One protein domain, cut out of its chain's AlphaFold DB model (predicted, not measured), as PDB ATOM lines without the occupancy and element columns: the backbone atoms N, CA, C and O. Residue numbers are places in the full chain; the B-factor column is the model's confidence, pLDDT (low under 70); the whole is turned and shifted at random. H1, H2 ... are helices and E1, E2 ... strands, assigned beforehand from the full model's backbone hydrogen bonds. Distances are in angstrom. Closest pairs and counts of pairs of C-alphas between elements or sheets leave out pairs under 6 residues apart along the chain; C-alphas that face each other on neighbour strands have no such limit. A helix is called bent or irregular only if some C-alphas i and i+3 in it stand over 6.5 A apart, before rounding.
ATOM      1  N   TYR A  75     -16.851  -0.060  40.375       80.50
ATOM      2  CA  TYR A  75     -15.467  -0.517  40.264       80.50
ATOM      3  C   TYR A  75     -14.724   0.147  39.103       80.50
ATOM      4  O   TYR A  75     -13.602   0.609  39.292       80.50
ATOM      5  N   GLY A  76     -15.347   0.234  37.923       80.38
ATOM      6  CA  GLY A  76     -14.750   0.878  36.749       80.38
ATOM      7  C   GLY A  76     -14.505   2.371  36.971       80.38
ATOM      8  O   GLY A  76     -13.406   2.860  36.725       80.38
ATOM      9  N   LEU A  77     -15.493   3.077  37.527       80.50
ATOM     10  CA  LEU A  77     -15.353   4.491  37.885       80.50
ATOM     11  C   LEU A  77     -14.283   4.697  38.968       80.50
ATOM     12  O   LEU A  77     -13.446   5.585  38.833       80.50
ATOM     13  N   THR A  78     -14.263   3.850  40.001       87.62
ATOM     14  CA  THR A  78     -13.229   3.905  41.048       87.62
ATOM     15  C   THR A  78     -11.836   3.691  40.461       87.62
ATOM     16  O   THR A  78     -10.916   4.423  40.814       87.62
ATOM     17  N   ALA A  79     -11.672   2.725  39.552       87.81
ATOM     18  CA  ALA A  79     -10.399   2.471  38.887       87.81
ATOM     19  C   ALA A  79      -9.937   3.695  38.086       87.81
ATOM     20  O   ALA A  79      -8.811   4.141  38.281       87.81
ATOM     21  N   ILE A  80     -10.819   4.288  37.272       87.56
ATOM     22  CA  ILE A  80     -10.518   5.506  36.502       87.56
ATOM     23  C   ILE A  80     -10.083   6.640  37.431       87.56
ATOM     24  O   ILE A  80      -9.009   7.204  37.240       87.56
ATOM     25  N   MET A  81     -10.873   6.937  38.466       89.62
ATOM     26  CA  MET A  81     -10.580   8.037  39.387       89.62
ATOM     27  C   MET A  81      -9.293   7.816  40.188       89.62
ATOM     28  O   MET A  81      -8.564   8.766  40.473       89.62
ATOM     29  N   LEU A  82      -8.988   6.568  40.555       92.44
ATOM     30  CA  LEU A  82      -7.747   6.237  41.246       92.44
ATOM     31  C   LEU A  82      -6.540   6.388  40.316       92.44
ATOM     32  O   LEU A  82      -5.533   6.975  40.710       92.44
ATOM     33  N   THR A  83      -6.639   5.891  39.081       93.44
ATOM     34  CA  THR A  83      -5.596   6.075  38.066       93.44
ATOM     35  C   THR A  83      -5.388   7.560  37.771       93.44
ATOM     36  O   THR A  83      -4.242   7.996  37.692       93.44
ATOM     37  N   ASP A  84      -6.461   8.350  37.702       93.06
ATOM     38  CA  ASP A  84      -6.394   9.807  37.568       93.06
ATOM     39  C   ASP A  84      -5.613  10.437  38.710       93.06
ATOM     40  O   ASP A  84      -4.653  11.164  38.474       93.06
ATOM     41  N   ALA A  85      -5.978  10.119  39.954       95.06
ATOM     42  CA  ALA A  85      -5.306  10.663  41.124       95.06
ATOM     43  C   ALA A  85      -3.806  10.350  41.123       95.06
ATOM     44  O   ALA A  85      -3.001  11.222  41.453       95.06
ATOM     45  N   LEU A  86      -3.422   9.137  40.716       95.31
ATOM     46  CA  LEU A  86      -2.021   8.739  40.596       95.31
ATOM     47  C   LEU A  86      -1.298   9.508  39.486       95.31
ATOM     48  O   LEU A  86      -0.219  10.041  39.732       95.31
ATOM     49  N   ILE A  87      -1.885   9.609  38.291       95.69
ATOM     50  CA  ILE A  87      -1.287  10.348  37.171       95.69
ATOM     51  C   ILE A  87      -1.141  11.828  37.522       95.69
ATOM     52  O   ILE A  87      -0.067  12.399  37.345       95.69
ATOM     53  N   VAL A  88      -2.183  12.443  38.077       96.62
ATOM     54  CA  VAL A  88      -2.156  13.853  38.470       96.62
ATOM     55  C   VAL A  88      -1.137  14.095  39.582       96.62
ATOM     56  O   VAL A  88      -0.408  15.081  39.511       96.62
ATOM     57  N   LEU A  89      -1.020  13.200  40.569       96.94
ATOM     58  CA  LEU A  89       0.018  13.287  41.602       96.94
ATOM     59  C   LEU A  89       1.434  13.161  41.020       96.94
ATOM     60  O   LEU A  89       2.342  13.863  41.467       96.94
ATOM     61  N   LEU A  90       1.642  12.271  40.046       96.56
ATOM     62  CA  LEU A  90       2.936  12.108  39.379       96.56
ATOM     63  C   LEU A  90       3.309  13.363  38.592       96.56
ATOM     64  O   LEU A  90       4.422  13.861  38.746       96.56
ATOM     65  N   ILE A  91       2.374  13.902  37.809       96.19
ATOM     66  CA  ILE A  91       2.576  15.140  37.052       96.19
ATOM     67  C   ILE A  91       2.859  16.294  38.014       96.19
ATOM     68  O   ILE A  91       3.847  17.006  37.842       96.19
ATOM     69  N   SER A  92       2.044  16.470  39.059       97.00
ATOM     70  CA  SER A  92       2.233  17.579  39.992       97.00
ATOM     71  C   SER A  92       3.537  17.466  40.778       97.00
ATOM     72  O   SER A  92       4.211  18.472  40.994       97.00
ATOM     73  N   SER A  93       3.948  16.247  41.139       95.69
ATOM     74  CA  SER A  93       5.257  16.001  41.748       95.69
ATOM     75  C   SER A  93       6.391  16.327  40.787       95.69
ATOM     76  O   SER A  93       7.286  17.069  41.171       95.69
ATOM     77  N   TYR A  94       6.323  15.858  39.539       96.50
ATOM     78  CA  TYR A  94       7.339  16.127  38.522       96.50
ATOM     79  C   TYR A  94       7.565  17.628  38.316       96.50
ATOM     80  O   TYR A  94       8.705  18.081  38.316       96.50
ATOM     81  N   PHE A  95       6.494  18.416  38.209       96.00
ATOM     82  CA  PHE A  95       6.603  19.869  38.072       96.00
ATOM     83  C   PHE A  95       7.182  20.540  39.320       96.00
ATOM     84  O   PHE A  95       8.086  21.360  39.206       96.00
ATOM     85  N   VAL A  96       6.679  20.208  40.512       95.38
ATOM     86  CA  VAL A  96       7.154  20.831  41.759       95.38
ATOM     87  C   VAL A  96       8.614  20.479  42.040       95.38
ATOM     88  O   VAL A  96       9.388  21.342  42.453       95.38
ATOM     89  N   ASP A  97       8.991  19.225  41.801       92.62
ATOM     90  CA  ASP A  97      10.350  18.745  42.014       92.62
ATOM     91  C   ASP A  97      11.292  19.287  40.918       92.62
ATOM     92  O   ASP A  97      12.418  19.670  41.224       92.62
ATOM     93  N   GLY A  98      10.817  19.423  39.672       92.94
ATOM     94  CA  GLY A  98      11.559  20.029  38.558       92.94
ATOM     95  C   GLY A  98      11.783  21.540  38.688       92.94
ATOM     96  O   GLY A  98      12.757  22.058  38.155       92.94
ATOM     97  N   LEU A  99      10.929  22.247  39.435       93.06
ATOM     98  CA  LEU A  99      11.157  23.643  39.836       93.06
ATOM     99  C   LEU A  99      12.152  23.776  40.997       93.06
ATOM    100  O   LEU A  99      12.395  24.888  41.463       93.06
ATOM    101  N   GLU A 100      12.663  22.656  41.518       93.81
ATOM    102  CA  GLU A 100      13.504  22.602  42.711       93.81
ATOM    103  C   GLU A 100      12.907  23.373  43.899       93.81
ATOM    104  O   GLU A 100      13.622  23.936  44.729       93.81
ATOM    105  N   LEU A 101      11.571  23.383  44.015       92.50
ATOM    106  CA  LEU A 101      10.866  24.228  44.981       92.50
ATOM    107  C   LEU A 101      11.335  23.969  46.418       92.50
ATOM    108  O   LEU A 101      11.418  24.885  47.230       92.50
ATOM    109  N   LYS A 102      11.693  22.720  46.727       92.31
ATOM    110  CA  LYS A 102      12.264  22.344  48.021       92.31
ATOM    111  C   LYS A 102      13.564  23.097  48.321       92.31
ATOM    112  O   LYS A 102      13.735  23.514  49.462       92.31
ATOM    113  N   ASN A 103      14.459  23.254  47.346       93.25
ATOM    114  CA  ASN A 103      15.734  23.954  47.522       93.25
ATOM    115  C   ASN A 103      15.466  25.437  47.788       93.25
ATOM    116  O   ASN A 103      15.843  25.941  48.842       93.25
ATOM    117  N   VAL A 104      14.663  26.070  46.925       94.19
ATOM    118  CA  VAL A 104      14.240  27.474  47.069       94.19
ATOM    119  C   VAL A 104      13.612  27.744  48.440       94.19
ATOM    120  O   VAL A 104      13.928  28.725  49.105       94.19
ATOM    121  N   LEU A 105      12.718  26.864  48.898       94.69
ATOM    122  CA  LEU A 105      12.078  27.009  50.202       94.69
ATOM    123  C   LEU A 105      13.034  26.733  51.366       94.69
ATOM    124  O   LEU A 105      12.861  27.333  52.422       94.69
ATOM    125  N   SER A 106      14.015  25.845  51.199       94.38
ATOM    126  CA  SER A 106      15.013  25.552  52.237       94.38
ATOM    127  C   SER A 106      15.967  26.723  52.463       94.38
ATOM    128  O   SER A 106      16.394  26.938  53.595       94.38
ATOM    129  N   ASP A 107      16.237  27.516  51.426       94.25
ATOM    130  CA  ASP A 107      17.022  28.750  51.543       94.25
ATOM    131  C   ASP A 107      16.261  29.847  52.312       94.25
ATOM    132  O   ASP A 107      16.865  30.670  52.998       94.25
ATOM    133  N   LEU A 108      14.924  29.844  52.234       94.69
ATOM    134  CA  LEU A 108      14.052  30.817  52.903       94.69
ATOM    135  C   LEU A 108      13.619  30.388  54.312       94.69
ATOM    136  O   LEU A 108      13.360  31.234  55.168       94.69
ATOM    137  N   PHE A 109      13.509  29.083  54.559       94.69
ATOM    138  CA  PHE A 109      12.957  28.533  55.792       94.69
ATOM    139  C   PHE A 109      13.845  27.433  56.367       94.69
ATOM    140  O   PHE A 109      14.064  26.389  55.761       94.69
ATOM    141  N   SER A 110      14.240  27.599  57.629       90.19
ATOM    142  CA  SER A 110      15.071  26.625  58.350       90.19
ATOM    143  C   SER A 110      14.300  25.375  58.802       90.19
ATOM    144  O   SER A 110      14.895  24.366  59.176       90.19
ATOM    145  N   SER A 111      12.963  25.433  58.817       93.94
ATOM    146  CA  SER A 111      12.111  24.336  59.288       93.94
ATOM    147  C   SER A 111      11.810  23.350  58.163       93.94
ATOM    148  O   SER A 111      11.004  23.627  57.274       93.94
ATOM    149  N   SER A 112      12.386  22.150  58.250       91.12
ATOM    150  CA  SER A 112      12.137  21.059  57.296       91.12
ATOM    151  C   SER A 112      10.661  20.652  57.222       91.12
ATOM    152  O   SER A 112      10.160  20.316  56.150       91.12
ATOM    153  N   ALA A 113       9.940  20.734  58.343       92.88
ATOM    154  CA  ALA A 113       8.501  20.492  58.407       92.88
ATOM    155  C   ALA A 113       7.703  21.539  57.613       92.88
ATOM    156  O   ALA A 113       6.745  21.197  56.915       92.88
ATOM    157  N   LEU A 114       8.111  22.808  57.690       93.94
ATOM    158  CA  LEU A 114       7.461  23.906  56.977       93.94
ATOM    159  C   LEU A 114       7.760  23.847  55.476       93.94
ATOM    160  O   LEU A 114       6.832  23.926  54.673       93.94
ATOM    161  N   VAL A 115       9.019  23.593  55.101       95.88
ATOM    162  CA  VAL A 115       9.430  23.358  53.706       95.88
ATOM    163  C   VAL A 115       8.632  22.207  53.095       95.88
ATOM    164  O   VAL A 115       8.075  22.344  52.005       95.88
ATOM    165  N   TRP A 116       8.516  21.082  53.810       95.06
ATOM    166  CA  TRP A 116       7.724  19.942  53.351       95.06
ATOM    167  C   TRP A 116       6.246  20.308  53.176       95.06
ATOM    168  O   TRP A 116       5.659  19.977  52.149       95.06
ATOM    169  N   SER A 117       5.660  21.027  54.137       95.19
ATOM    170  CA  SER A 117       4.244  21.419  54.094       95.19
ATOM    171  C   SER A 117       3.939  22.345  52.917       95.19
ATOM    172  O   SER A 117       2.964  22.125  52.204       95.19
ATOM    173  N   LEU A 118       4.792  23.337  52.655       96.25
ATOM    174  CA  LEU A 118       4.648  24.233  51.505       96.25
ATOM    175  C   LEU A 118       4.829  23.489  50.178       96.25
ATOM    176  O   LEU A 118       4.051  23.691  49.249       96.25
ATOM    177  N   THR A 119       5.792  22.566  50.109       96.25
ATOM    178  CA  THR A 119       5.992  21.703  48.932       96.25
ATOM    179  C   THR A 119       4.766  20.813  48.687       96.25
ATOM    180  O   THR A 119       4.304  20.678  47.557       96.25
ATOM    181  N   ALA A 120       4.193  20.236  49.745       96.38
ATOM    182  CA  ALA A 120       2.973  19.436  49.682       96.38
ATOM    183  C   ALA A 120       1.761  20.263  49.218       96.38
ATOM    184  O   ALA A 120       1.014  19.817  48.348       96.38
ATOM    185  N   ILE A 121       1.593  21.480  49.748       96.50
ATOM    186  CA  ILE A 121       0.539  22.410  49.324       96.50
ATOM    187  C   ILE A 121       0.696  22.758  47.842       96.50
ATOM    188  O   ILE A 121      -0.294  22.727  47.117       96.50
ATOM    189  N   ALA A 122       1.918  23.021  47.369       97.06
ATOM    190  CA  ALA A 122       2.174  23.297  45.957       97.06
ATOM    191  C   ALA A 122       1.772  22.118  45.056       97.06
ATOM    192  O   ALA A 122       1.118  22.327  44.034       97.06
ATOM    193  N   LYS A 123       2.077  20.875  45.463       97.44
ATOM    194  CA  LYS A 123       1.652  19.663  44.738       97.44
ATOM    195  C   LYS A 123       0.127  19.557  44.668       97.44
ATOM    196  O   LYS A 123      -0.412  19.333  43.590       97.44
ATOM    197  N   ILE A 124      -0.575  19.779  45.782       97.19
ATOM    198  CA  ILE A 124      -2.048  19.749  45.827       97.19
ATOM    199  C   ILE A 124      -2.659  20.867  44.972       97.19
ATOM    200  O   ILE A 124      -3.615  20.618  44.238       97.19
ATOM    201  N   LEU A 125      -2.108  22.082  45.034       96.81
ATOM    202  CA  LEU A 125      -2.575  23.220  44.245       96.81
ATOM    203  C   LEU A 125      -2.417  22.950  42.748       96.81
ATOM    204  O   LEU A 125      -3.346  23.180  41.979       96.81
ATOM    205  N   LEU A 126      -1.272  22.412  42.334       97.06
ATOM    206  CA  LEU A 126      -1.042  22.062  40.940       97.06
ATOM    207  C   LEU A 126      -1.962  20.918  40.485       97.06
ATOM    208  O   LEU A 126      -2.520  20.989  39.395       97.06
ATOM    209  N   SER A 127      -2.202  19.916  41.336       97.44
ATOM    210  CA  SER A 127      -3.202  18.874  41.070       97.44
ATOM    211  C   SER A 127      -4.609  19.451  40.869       97.44
ATOM    212  O   SER A 127      -5.321  19.028  39.959       97.44
ATOM    213  N   LEU A 128      -5.009  20.438  41.680       95.88
ATOM    214  CA  LEU A 128      -6.284  21.144  41.520       95.88
ATOM    215  C   LEU A 128      -6.350  21.881  40.177       95.88
ATOM    216  O   LEU A 128      -7.360  21.773  39.487       95.88
ATOM    217  N   LEU A 129      -5.288  22.597  39.795       95.62
ATOM    218  CA  LEU A 129      -5.226  23.320  38.520       95.62
ATOM    219  C   LEU A 129      -5.317  22.377  37.316       95.62
ATOM    220  O   LEU A 129      -6.028  22.683  36.362       95.62
ATOM    221  N   ILE A 130      -4.652  21.217  37.376       95.31
ATOM    222  CA  ILE A 130      -4.747  20.191  36.329       95.31
ATOM    223  C   ILE A 130      -6.195  19.716  36.197       95.31
ATOM    224  O   ILE A 130      -6.743  19.736  35.096       95.31
ATOM    225  N   TYR A 131      -6.840  19.333  37.302       93.88
ATOM    226  CA  TYR A 131      -8.233  18.900  37.236       93.88
ATOM    227  C   TYR A 131      -9.162  20.006  36.735       93.88
ATOM    228  O   TYR A 131      -9.984  19.735  35.866       93.88
ATOM    229  N   LEU A 132      -9.021  21.242  37.224       92.25
ATOM    230  CA  LEU A 132      -9.811  22.378  36.742       92.25
ATOM    231  C   LEU A 132      -9.671  22.551  35.229       92.25
ATOM    232  O   LEU A 132     -10.683  22.601  34.540       92.25
ATOM    233  N   GLY A 133      -8.443  22.542  34.702       91.50
ATOM    234  CA  GLY A 133      -8.205  22.656  33.264       91.50
ATOM    235  C   GLY A 133      -8.908  21.561  32.458       91.50
ATOM    236  O   GLY A 133      -9.570  21.856  31.465       91.50
ATOM    237  N   PHE A 134      -8.836  20.306  32.902       91.75
ATOM    238  CA  PHE A 134      -9.509  19.195  32.222       91.75
ATOM    239  C   PHE A 134     -11.043  19.268  32.320       91.75
ATOM    240  O   PHE A 134     -11.733  19.043  31.324       91.75
ATOM    241  N   PHE A 135     -11.596  19.629  33.478       87.88
ATOM    242  CA  PHE A 135     -13.045  19.710  33.658       87.88
ATOM    243  C   PHE A 135     -13.671  20.924  32.960       87.88
ATOM    244  O   PHE A 135     -14.743  20.792  32.366       87.88
ATOM    245  N   GLU A 136     -13.025  22.090  33.014       85.44
ATOM    246  CA  GLU A 136     -13.545  23.327  32.419       85.44
ATOM    247  C   GLU A 136     -13.404  23.341  30.895       85.44
ATOM    248  O   GLU A 136     -14.310  23.818  30.214       85.44
ATOM    249  N   LEU A 137     -12.310  22.796  30.347       85.19
ATOM    250  CA  LEU A 137     -12.041  22.847  28.904       85.19
ATOM    251  C   LEU A 137     -12.532  21.610  28.149       85.19
ATOM    252  O   LEU A 137     -12.948  21.722  26.997       85.19
ATOM    253  N   LEU A 138     -12.448  20.428  28.765       83.38
ATOM    254  CA  LEU A 138     -12.678  19.147  28.086       83.38
ATOM    255  C   LEU A 138     -13.835  18.340  28.692       83.38
ATOM    256  O   LEU A 138     -14.179  17.282  28.161       83.38
ATOM    257  N   HIS A 139     -14.436  18.821  29.788       82.56
ATOM    258  CA  HIS A 139     -15.496  18.130  30.533       82.56
ATOM    259  C   HIS A 139     -15.130  16.679  30.885       82.56
ATOM    260  O   HIS A 139     -15.946  15.755  30.819       82.56
ATOM    261  N   THR A 140     -13.861  16.467  31.228       85.88
ATOM    262  CA  THR A 140     -13.321  15.154  31.577       85.88
ATOM    263  C   THR A 140     -12.158  15.282  32.567       85.88
ATOM    264  O   THR A 140     -11.914  16.354  33.111       85.88
ATOM    265  N   THR A 141     -11.467  14.180  32.828       89.25
ATOM    266  CA  THR A 141     -10.230  14.061  33.599       89.25
ATOM    267  C   THR A 141      -9.090  13.595  32.679       89.25
ATOM    268  O   THR A 141      -9.358  13.197  31.543       89.25
ATOM    269  N   PRO A 142      -7.816  13.611  33.112       90.38
ATOM    270  CA  PRO A 142      -6.708  13.106  32.294       90.38
ATOM    271  C   PRO A 142      -6.897  11.674  31.772       90.38
ATOM    272  O   PRO A 142      -6.763  11.423  30.576       90.38
ATOM    273  N   VAL A 143      -7.250  10.732  32.642       90.00
ATOM    274  CA  VAL A 143      -7.539   9.337  32.287       90.00
ATOM    275  C   VAL A 143      -8.834   9.252  31.502       90.00
ATOM    276  O   VAL A 143      -8.885   8.545  30.498       90.00
ATOM    277  N   GLY A 144      -9.865   9.996  31.907       85.19
ATOM    278  CA  GLY A 144     -11.119  10.061  31.165       85.19
ATOM    279  C   GLY A 144     -10.885  10.440  29.704       85.19
ATOM    280  O   GLY A 144     -11.351   9.742  28.810       85.19
ATOM    281  N   TYR A 145     -10.065  11.459  29.450       86.69
ATOM    282  CA  TYR A 145      -9.685  11.885  28.107       86.69
ATOM    283  C   TYR A 145      -9.006  10.766  27.303       86.69
ATOM    284  O   TYR A 145      -9.381  10.530  26.157       86.69
ATOM    285  N   LEU A 146      -8.063  10.032  27.908       86.62
ATOM    286  CA  LEU A 146      -7.369   8.914  27.249       86.62
ATOM    287  C   LEU A 146      -8.315   7.781  26.834       86.62
ATOM    288  O   LEU A 146      -8.086   7.133  25.816       86.62
ATOM    289  N   PHE A 147      -9.376   7.549  27.607       80.19
ATOM    290  CA  PHE A 147     -10.362   6.502  27.332       80.19
ATOM    291  C   PHE A 147     -11.612   7.007  26.597       80.19
ATOM    292  O   PHE A 147     -12.555   6.236  26.410       80.19
ATOM    293  N   GLY A 148     -11.635   8.276  26.172       77.31
ATOM    294  CA  GLY A 148     -12.795   8.879  25.514       77.31
ATOM    295  C   GLY A 148     -14.021   8.946  26.425       77.31
ATOM    296  O   GLY A 148     -15.140   8.751  25.973       77.31
ATOM    297  N   ILE A 149     -13.824   9.164  27.720       77.06
ATOM    298  CA  ILE A 149     -14.878   9.213  28.727       77.06
ATOM    299  C   ILE A 149     -15.120  10.666  29.116       77.06
ATOM    300  O   ILE A 149     -14.183  11.369  29.483       77.06
ATOM    301  N   ARG A 150     -16.370  11.124  29.084       74.81
ATOM    302  CA  ARG A 150     -16.769  12.432  29.625       74.81
ATOM    303  C   ARG A 150     -17.428  12.284  30.981       74.81
ATOM    304  O   ARG A 150     -18.151  11.320  31.215       74.81
ATOM    305  N   PHE A 151     -17.185  13.263  31.844       71.31
ATOM    306  CA  PHE A 151     -17.780  13.346  33.169       71.31
ATOM    307  C   PHE A 151     -18.854  14.427  33.159       71.31
ATOM    308  O   PHE A 151     -18.554  15.619  33.213       71.31
ATOM    309  N   TRP A 152     -20.115  14.010  33.132       63.47
ATOM    310  CA  TRP A 152     -21.229  14.924  33.356       63.47
ATOM    311  C   TRP A 152     -21.578  14.949  34.835       63.47
ATOM    312  O   TRP A 152     -21.890  13.919  35.431       63.47
ATOM    313  N   THR A 153     -21.525  16.138  35.425       64.19
ATOM    314  CA  THR A 153     -21.917  16.390  36.810       64.19
ATOM    315  C   THR A 153     -23.069  17.386  36.790       64.19
ATOM    316  O   THR A 153     -22.865  18.562  36.511       64.19
ATOM    317  N   GLU A 154     -24.279  16.923  37.112       59.31
ATOM    318  CA  GLU A 154     -25.396  17.823  37.453       59.31
ATOM    319  C   GLU A 154     -25.204  18.473  38.835       59.31
ATOM    320  O   GLU A 154     -25.914  19.407  39.199       59.31
ATOM    321  N   GLY A 155     -24.259  17.951  39.626       61.47
ATOM    322  CA  GLY A 155     -23.881  18.474  40.929       61.47
ATOM    323  C   GLY A 155     -22.860  19.614  40.869       61.47
ATOM    324  O   GLY A 155     -22.437  20.089  39.817       61.47
ATOM    325  N   ASN A 156     -22.437  20.060  42.051       71.12
ATOM    326  CA  ASN A 156     -21.424  21.099  42.188       71.12
ATOM    327  C   ASN A 156     -20.034  20.532  41.854       71.12
ATOM    328  O   ASN A 156     -19.463  19.792  42.660       71.12
ATOM    329  N   LEU A 157     -19.475  20.926  40.702       77.19
ATOM    330  CA  LEU A 157     -18.130  20.555  40.236       77.19
ATOM    331  C   LEU A 157     -17.062  20.698  41.333       77.19
ATOM    332  O   LEU A 157     -16.172  19.859  41.450       77.19
ATOM    333  N   LYS A 158     -17.182  21.712  42.201       83.00
ATOM    334  CA  LYS A 158     -16.245  21.945  43.311       83.00
ATOM    335  C   LYS A 158     -16.187  20.771  44.289       83.00
ATOM    336  O   LYS A 158     -15.123  20.483  44.828       83.00
ATOM    337  N   VAL A 159     -17.308  20.087  44.514       81.69
ATOM    338  CA  VAL A 159     -17.366  18.935  45.421       81.69
ATOM    339  C   VAL A 159     -16.711  17.713  44.785       81.69
ATOM    340  O   VAL A 159     -15.943  17.025  45.454       81.69
ATOM    341  N   LEU A 160     -16.946  17.482  43.489       83.19
ATOM    342  CA  LEU A 160     -16.268  16.422  42.743       83.19
ATOM    343  C   LEU A 160     -14.747  16.630  42.757       83.19
ATOM    344  O   LEU A 160     -14.006  15.702  43.061       83.19
ATOM    345  N   LEU A 161     -14.289  17.858  42.505       88.62
ATOM    346  CA  LEU A 161     -12.872  18.222  42.565       88.62
ATOM    347  C   LEU A 161     -12.277  17.983  43.954       88.62
ATOM    348  O   LEU A 161     -11.236  17.340  44.070       88.62
ATOM    349  N   ALA A 162     -12.946  18.446  45.013       89.31
ATOM    350  CA  ALA A 162     -12.501  18.206  46.384       89.31
ATOM    351  C   ALA A 162     -12.372  16.705  46.677       89.31
ATOM    352  O   ALA A 162     -11.398  16.273  47.290       89.31
ATOM    353  N   PHE A 163     -13.316  15.905  46.181       89.56
ATOM    354  CA  PHE A 163     -13.293  14.459  46.330       89.56
ATOM    355  C   PHE A 163     -12.134  13.804  45.554       89.56
ATOM    356  O   PHE A 163     -11.442  12.953  46.106       89.56
ATOM    357  N   MET A 164     -11.855  14.245  44.322       90.44
ATOM    358  CA  MET A 164     -10.723  13.776  43.501       90.44
ATOM    359  C   MET A 164      -9.349  14.138  44.091       90.44
ATOM    360  O   MET A 164      -8.353  13.469  43.810       90.44
ATOM    361  N   LEU A 165      -9.278  15.173  44.934       95.38
ATOM    362  CA  LEU A 165      -8.053  15.570  45.634       95.38
ATOM    363  C   LEU A 165      -7.783  14.758  46.909       95.38
ATOM    364  O   LEU A 165      -6.631  14.694  47.340       95.38
ATOM    365  N   LEU A 166      -8.796  14.115  47.504       95.56
ATOM    366  CA  LEU A 166      -8.635  13.287  48.706       95.56
ATOM    367  C   LEU A 166      -7.555  12.202  48.577       95.56
ATOM    368  O   LEU A 166      -6.704  12.139  49.464       95.56
ATOM    369  N   PRO A 167      -7.523  11.364  47.518       95.88
ATOM    370  CA  PRO A 167      -6.492  10.337  47.393       95.88
ATOM    371  C   PRO A 167      -5.091  10.942  47.234       95.88
ATOM    372  O   PRO A 167      -4.136  10.418  47.803       95.88
ATOM    373  N   ILE A 168      -4.967  12.079  46.541       97.19
ATOM    374  CA  ILE A 168      -3.697  12.803  46.371       97.19
ATOM    375  C   ILE A 168      -3.199  13.320  47.727       97.19
ATOM    376  O   ILE A 168      -2.072  13.029  48.132       97.19
ATOM    377  N   ALA A 169      -4.053  14.037  48.462       97.19
ATOM    378  CA  ALA A 169      -3.736  14.539  49.796       97.19
ATOM    379  C   ALA A 169      -3.429  13.395  50.774       97.19
ATOM    380  O   ALA A 169      -2.487  13.488  51.562       97.19
ATOM    381  N   GLY A 170      -4.183  12.297  50.685       96.81
ATOM    382  CA  GLY A 170      -3.999  11.099  51.494       96.81
ATOM    383  C   GLY A 170      -2.623  10.465  51.305       96.81
ATOM    384  O   GLY A 170      -1.921  10.228  52.288       96.81
ATOM    385  N   ILE A 171      -2.196  10.266  50.053       96.62
ATOM    386  CA  ILE A 171      -0.873   9.715  49.720       96.62
ATOM    387  C   ILE A 171       0.247  10.640  50.211       96.62
ATOM    388  O   ILE A 171       1.190  10.175  50.856       96.62
ATOM    389  N   ILE A 172       0.133  11.950  49.967       96.38
ATOM    390  CA  ILE A 172       1.134  12.929  50.415       96.38
ATOM    391  C   ILE A 172       1.266  12.899  51.946       96.38
ATOM    392  O   ILE A 172       2.374  12.789  52.474       96.38
ATOM    393  N   LEU A 173       0.149  12.936  52.678       96.44
ATOM    394  CA  LEU A 173       0.143  12.922  54.144       96.44
ATOM    395  C   LEU A 173       0.636  11.597  54.738       96.44
ATOM    396  O   LEU A 173       1.342  11.612  55.750       96.44
ATOM    397  N   ALA A 174       0.332  10.461  54.108       94.75
ATOM    398  CA  ALA A 174       0.846   9.153  54.518       94.75
ATOM    399  C   ALA A 174       2.388   9.095  54.462       94.75
ATOM    400  O   ALA A 174       3.023   8.475  55.321       94.75
ATOM    401  N   GLY A 175       2.994   9.804  53.504       90.88
ATOM    402  CA  GLY A 175       4.443   9.976  53.379       90.88
ATOM    403  C   GLY A 175       5.052  11.075  54.262       90.88
ATOM    404  O   GLY A 175       6.259  11.301  54.195       90.88
ATOM    405  N   SER A 176       4.257  11.774  55.079       92.94
ATOM    406  CA  SER A 176       4.709  12.990  55.769       92.94
ATOM    407  C   SER A 176       5.756  12.750  56.872       92.94
ATOM    408  O   SER A 176       5.709  11.740  57.581       92.94
ATOM    409  N   PRO A 177       6.682  13.701  57.099       91.38
ATOM    410  CA  PRO A 177       7.605  13.676  58.234       91.38
ATOM    411  C   PRO A 177       6.972  14.195  59.539       91.38
ATOM    412  O   PRO A 177       7.593  14.105  60.592       91.38
ATOM    413  N   LEU A 178       5.735  14.709  59.499       88.88
ATOM    414  CA  LEU A 178       5.060  15.426  60.597       88.88
ATOM    415  C   LEU A 178       4.578  14.530  61.758       88.88
ATOM    416  O   LEU A 178       3.913  14.993  62.681       88.88
ATOM    417  N   GLY A 179       4.910  13.240  61.727       89.75
ATOM    418  CA  GLY A 179       4.583  12.277  62.775       89.75
ATOM    419  C   GLY A 179       3.387  11.376  62.458       89.75
ATOM    420  O   GLY A 179       2.710  11.500  61.439       89.75
ATOM    421  N   LYS A 180       3.143  10.412  63.354       94.31
ATOM    422  CA  LYS A 180       2.139   9.348  63.166       94.31
ATOM    423  C   LYS A 180       0.703   9.854  62.935       94.31
ATOM    424  O   LYS A 180       0.054   9.278  62.065       94.31
ATOM    425  N   PRO A 181       0.197  10.898  63.628       94.56
ATOM    426  CA  PRO A 181      -1.185  11.348  63.441       94.56
ATOM    427  C   PRO A 181      -1.494  11.763  61.998       94.56
ATOM    428  O   PRO A 181      -2.506  11.344  61.445       94.56
ATOM    429  N   PHE A 182      -0.585  12.503  61.354       93.50
ATOM    430  CA  PHE A 182      -0.747  12.938  59.964       93.50
ATOM    431  C   PHE A 182      -0.716  11.771  58.983       93.50
ATOM    432  O   PHE A 182      -1.495  11.749  58.034       93.50
ATOM    433  N   LYS A 183       0.128  10.765  59.237       95.88
ATOM    434  CA  LYS A 183       0.171   9.559  58.406       95.88
ATOM    435  C   LYS A 183      -1.128   8.764  58.483       95.88
ATOM    436  O   LYS A 183      -1.665   8.372  57.452       95.88
ATOM    437  N   VAL A 184      -1.645   8.560  59.697       96.56
ATOM    438  CA  VAL A 184      -2.927   7.872  59.921       96.56
ATOM    439  C   VAL A 184      -4.068   8.653  59.277       96.56
ATOM    440  O   VAL A 184      -4.905   8.056  58.607       96.56
ATOM    441  N   PHE A 185      -4.072   9.981  59.413       96.81
ATOM    442  CA  PHE A 185      -5.056  10.829  58.753       96.81
ATOM    443  C   PHE A 185      -4.966  10.731  57.222       96.81
ATOM    444  O   PHE A 185      -5.987  10.581  56.564       96.81
ATOM    445  N   GLY A 186      -3.759  10.711  56.648       96.75
ATOM    446  CA  GLY A 186      -3.562  10.502  55.212       96.75
ATOM    447  C   GLY A 186      -4.121   9.164  54.717       96.75
ATOM    448  O   GLY A 186      -4.866   9.122  53.737       96.75
ATOM    449  N   ILE A 187      -3.844   8.076  55.443       96.94
ATOM    450  CA  ILE A 187      -4.409   6.747  55.158       96.94
ATOM    451  C   ILE A 187      -5.938   6.773  55.265       96.94
ATOM    452  O   ILE A 187      -6.620   6.224  54.401       96.94
ATOM    453  N   PHE A 188      -6.484   7.443  56.284       97.38
ATOM    454  CA  PHE A 188      -7.926   7.609  56.442       97.38
ATOM    455  C   PHE A 188      -8.556   8.312  55.235       97.38
ATOM    456  O   PHE A 188      -9.543   7.807  54.711       97.38
ATOM    457  N   LEU A 189      -7.981   9.418  54.744       96.94
ATOM    458  CA  LEU A 189      -8.499  10.126  53.564       96.94
ATOM    459  C   LEU A 189      -8.514   9.230  52.319       96.94
ATOM    460  O   LEU A 189      -9.492   9.222  51.572       96.94
ATOM    461  N   PHE A 190      -7.452   8.448  52.121       95.69
ATOM    462  CA  PHE A 190      -7.350   7.523  50.997       95.69
ATOM    463  C   PHE A 190      -8.384   6.388  51.084       95.69
ATOM    464  O   PHE A 190      -9.088   6.110  50.113       95.69
ATOM    465  N   ILE A 191      -8.535   5.761  52.257       94.75
ATOM    466  CA  ILE A 191      -9.541   4.711  52.480       94.75
ATOM    467  C   ILE A 191     -10.953   5.281  52.344       94.75
ATOM    468  O   ILE A 191     -11.805   4.656  51.716       94.75
ATOM    469  N   PHE A 192     -11.204   6.471  52.890       94.06
ATOM    470  CA  PHE A 192     -12.491   7.146  52.774       94.06
ATOM    471  C   PHE A 192     -12.864   7.372  51.306       94.06
ATOM    472  O   PHE A 192     -13.977   7.031  50.909       94.06
ATOM    473  N   PHE A 193     -11.924   7.851  50.485       93.50
ATOM    474  CA  PHE A 193     -12.114   7.976  49.039       93.50
ATOM    475  C   PHE A 193     -12.478   6.635  48.384       93.50
ATOM    476  O   PHE A 193     -13.454   6.569  47.634       93.50
ATOM    477  N   LEU A 194     -11.744   5.557  48.685       92.12
ATOM    478  CA  LEU A 194     -12.011   4.231  48.117       92.12
ATOM    479  C   LEU A 194     -13.402   3.714  48.497       92.12
ATOM    480  O   LEU A 194     -14.162   3.293  47.629       92.12
ATOM    481  N   VAL A 195     -13.762   3.783  49.780       90.50
ATOM    482  CA  VAL A 195     -15.064   3.315  50.279       90.50
ATOM    483  C   VAL A 195     -16.205   4.141  49.684       90.50
ATOM    484  O   VAL A 195     -17.201   3.578  49.226       90.50
ATOM    485  N   ALA A 196     -16.071   5.467  49.635       87.25
ATOM    486  CA  ALA A 196     -17.092   6.340  49.062       87.25
ATOM    487  C   ALA A 196     -17.236   6.165  47.534       87.25
ATOM    488  O   ALA A 196     -18.350   6.227  47.010       87.25
ATOM    489  N   SER A 197     -16.151   5.859  46.819       85.56
ATOM    490  CA  SER A 197     -16.207   5.549  45.383       85.56
ATOM    491  C   SER A 197     -16.870   4.192  45.119       85.56
ATOM    492  O   SER A 197     -17.803   4.101  44.319       85.56
ATOM    493  N   LEU A 198     -16.470   3.149  45.857       86.44
ATOM    494  CA  LEU A 198     -16.987   1.785  45.696       86.44
ATOM    495  C   LEU A 198     -18.455   1.641  46.110       86.44
ATOM    496  O   LEU A 198     -19.205   0.913  45.462       86.44
ATOM    497  N   SER A 199     -18.883   2.368  47.145       81.81
ATOM    498  CA  SER A 199     -20.292   2.433  47.569       81.81
ATOM    499  C   SER A 199     -21.198   3.156  46.565       81.81
ATOM    500  O   SER A 199     -22.416   3.194  46.740       81.81
ATOM    501  N   GLY A 200     -20.624   3.731  45.504       71.69
ATOM    502  CA  GLY A 200     -21.368   4.430  44.467       71.69
ATOM    503  C   GLY A 200     -21.920   5.774  44.932       71.69
ATOM    504  O   GLY A 200     -22.803   6.307  44.268       71.69
ATOM    505  N   VAL A 201     -21.429   6.354  46.037       72.12
ATOM    506  CA  VAL A 201     -21.860   7.685  46.508       72.12
ATOM    507  C   VAL A 201     -21.616   8.741  45.428       72.12
ATOM    508  O   VAL A 201     -22.466   9.594  45.195       72.12
ATOM    509  N   LEU A 202     -20.509   8.649  44.692       65.88
ATOM    510  CA  LEU A 202     -20.224   9.538  43.560       65.88
ATOM    511  C   LEU A 202     -21.235   9.423  42.418       65.88
ATOM    512  O   LEU A 202     -21.730  10.431  41.916       65.88
ATOM    513  N   ILE A 203     -21.588   8.195  42.052       61.66
ATOM    514  CA  ILE A 203     -22.541   7.919  40.973       61.66
ATOM    515  C   ILE A 203     -23.954   8.341  41.404       61.66
ATOM    516  O   ILE A 203     -24.660   9.032  40.675       61.66
ATOM    517  N   ASN A 204     -24.350   7.984  42.626       59.56
ATOM    518  CA  ASN A 204     -25.722   8.119  43.113       59.56
ATOM    519  C   ASN A 204     -26.050   9.510  43.669       59.56
ATOM    520  O   ASN A 204     -27.182   9.968  43.534       59.56
ATOM    521  N   HIS A 205     -25.096  10.166  44.332       59.44
ATOM    522  CA  HIS A 205     -25.319  11.435  45.032       59.44
ATOM    523  C   HIS A 205     -24.867  12.639  44.206       59.44
ATOM    524  O   HIS A 205     -25.554  13.656  44.182       59.44
ATOM    525  N   TYR A 206     -23.758  12.507  43.475       55.50
ATOM    526  CA  TYR A 206     -23.210  13.589  42.649       55.50
ATOM    527  C   TYR A 206     -23.592  13.479  41.168       55.50
ATOM    528  O   TYR A 206     -23.173  14.313  40.367       55.50
ATOM    529  N   ARG A 207     -24.424  12.481  40.823       56.53
ATOM    530  CA  ARG A 207     -24.943  12.222  39.469       56.53
ATOM    531  C   ARG A 207     -23.835  12.232  38.414       56.53
ATOM    532  O   ARG A 207     -24.022  12.774  37.328       56.53
ATOM    533  N   VAL A 208     -22.680  11.660  38.758       58.56
ATOM    534  CA  VAL A 208     -21.536  11.562  37.850       58.56
ATOM    535  C   VAL A 208     -21.857  10.528  36.779       58.56
ATOM    536  O   VAL A 208     -21.909   9.333  37.072       58.56
ATOM    537  N   ARG A 209     -22.055  10.986  35.543       59.62
ATOM    538  CA  ARG A 209     -22.267  10.122  34.379       59.62
ATOM    539  C   ARG A 209     -20.981  10.003  33.571       59.62
ATOM    540  O   ARG A 209     -20.324  11.011  33.323       59.62
ATOM    541  N   LEU A 210     -20.649   8.773  33.182       60.06
ATOM    542  CA  LEU A 210     -19.599   8.457  32.220       60.06
ATOM    543  C   LEU A 210     -20.284   8.235  30.877       60.06
ATOM    544  O   LEU A 210     -21.074   7.304  30.731       60.06
ATOM    545  N   GLU A 211     -19.973   9.082  29.910       60.31
ATOM    546  CA  GLU A 211     -20.376   8.884  28.521       60.31
ATOM    547  C   GLU A 211     -19.130   8.541  27.717       60.31
ATOM    548  O   GLU A 211     -18.132   9.264  27.782       60.31
ATOM    549  N   LYS A 212     -19.175   7.422  26.992       55.25
ATOM    550  CA  LYS A 212     -18.149   7.105  26.003       55.25
ATOM    551  C   LYS A 212     -18.421   7.961  24.765       55.25
ATOM    552  O   LYS A 212     -19.528   7.908  24.231       55.25
ATOM    553  N   VAL A 213     -17.440   8.773  24.385       54.06
ATOM    554  CA  VAL A 213     -17.447   9.634  23.193       54.06
ATOM    555  C   VAL A 213     -17.191   8.802  21.945       54.06
ATOM    556  O   VAL A 213     -16.339   7.885  22.012       54.06
TER     557      VAL A 213
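AT A GLANCE: This is residues 75 to 213 of the 213 residues of an uncharacterized protein of Hydrogenobacter thermophilus (strain DSM 6534 / IAM 12695 / TK-6) (UniProt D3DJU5). H3, the arm H5b of the bent helix H5, and H6 run nearly side by side, each opposite to the next, and H1 crosses one face of this layer slantwise, from the last turns of H6 past H5b to H3. A small antiparallel sheet, E1 - E2, sits with the short helices H4 and H7 at one end of the long axis, and H2 folds back on H3 at the other. The printed part has 139 residues with seven named helices and two named strands, in the order H1 H2 H3 H4 E1 H5 H6 H7 E2; the class is mostly helix. It is compact, with a radius of gyration of the C-alphas of 15.9 A, yet elongated in outline, spanning 49 by 30 by 22 A.

HOW THE PARTS SIT: E1, residues 149 to 153, and E2, residues 208 to 212, are antiparallel neighbours at 153 degrees; N 150 and O 211 at 2.9 A, and N 209 and O 152 at 2.9 A, are within hydrogen-bond range. H4, residues 142 to 146, comes nearest to E1 with the C-alphas of Gly 144 and Arg 150, 6.3 A apart. H1, residues 75 to 98, touches H4, closest C-alphas Asp 84 and Val 143 at 5.4 A. H3, residues 112 to 138, touches H1 with residues 119 to 131 alone, closest C-alphas Ser 92 and Lys 123 at 5.2 A, opposite ways at a steep tilt of 56 degrees. H2, residues 101 to 108, makes a helical hairpin with H3, closest C-alphas Leu 105 and Val 115 at 5.7 A. H5, residues 157 to 174, was assigned as one helix by its hydrogen bonds but is bent, C-alphas 164 and 167 being 6.7 A apart; its arms H5a, residues 157 to 164, and H5b, residues 167 to 174, stand at 42 degrees. H5b and H3 only just touch, with 3 pairs of C-alphas within 8 A, the closest Ile 124 and Ala 169 at 6.8 A. H6, residues 180 to 198, forms a helical hairpin with H5b at a shallow tilt of 23 degrees, closest C-alphas Gly 170 and Gly 186 at 3.8 A. H7, residues 201 to 205, is close to H6 but not clearly touching, closest C-alphas Ala 196 and Leu 202 at 7.1 A. H3 and H6 are apart. In H1, H2, H3, H4, H5a, H5b, H6 and H7 every O i to N i+4 pair is within hydrogen-bond range.

IN THESE COORDINATES: H1 begins at C-alpha 75, (-15.467, -0.517, 40.264), and is 34.0 A long; H3 is 38.4 A and H6 27.0 A. E1 is 12.9 A and E2 13.1 A, ending at C-alpha 212, (-18.149, 7.105, 26.003).

THE WHOLE: The two C-alphas farthest apart, those of Ser 110 and Val 213, are 50.8 A apart. The printed part has no cut, and the links between its elements are tight. The mean pLDDT of the printed part is 87.5; residues 152 to 155 and 202 to 213 are under 70.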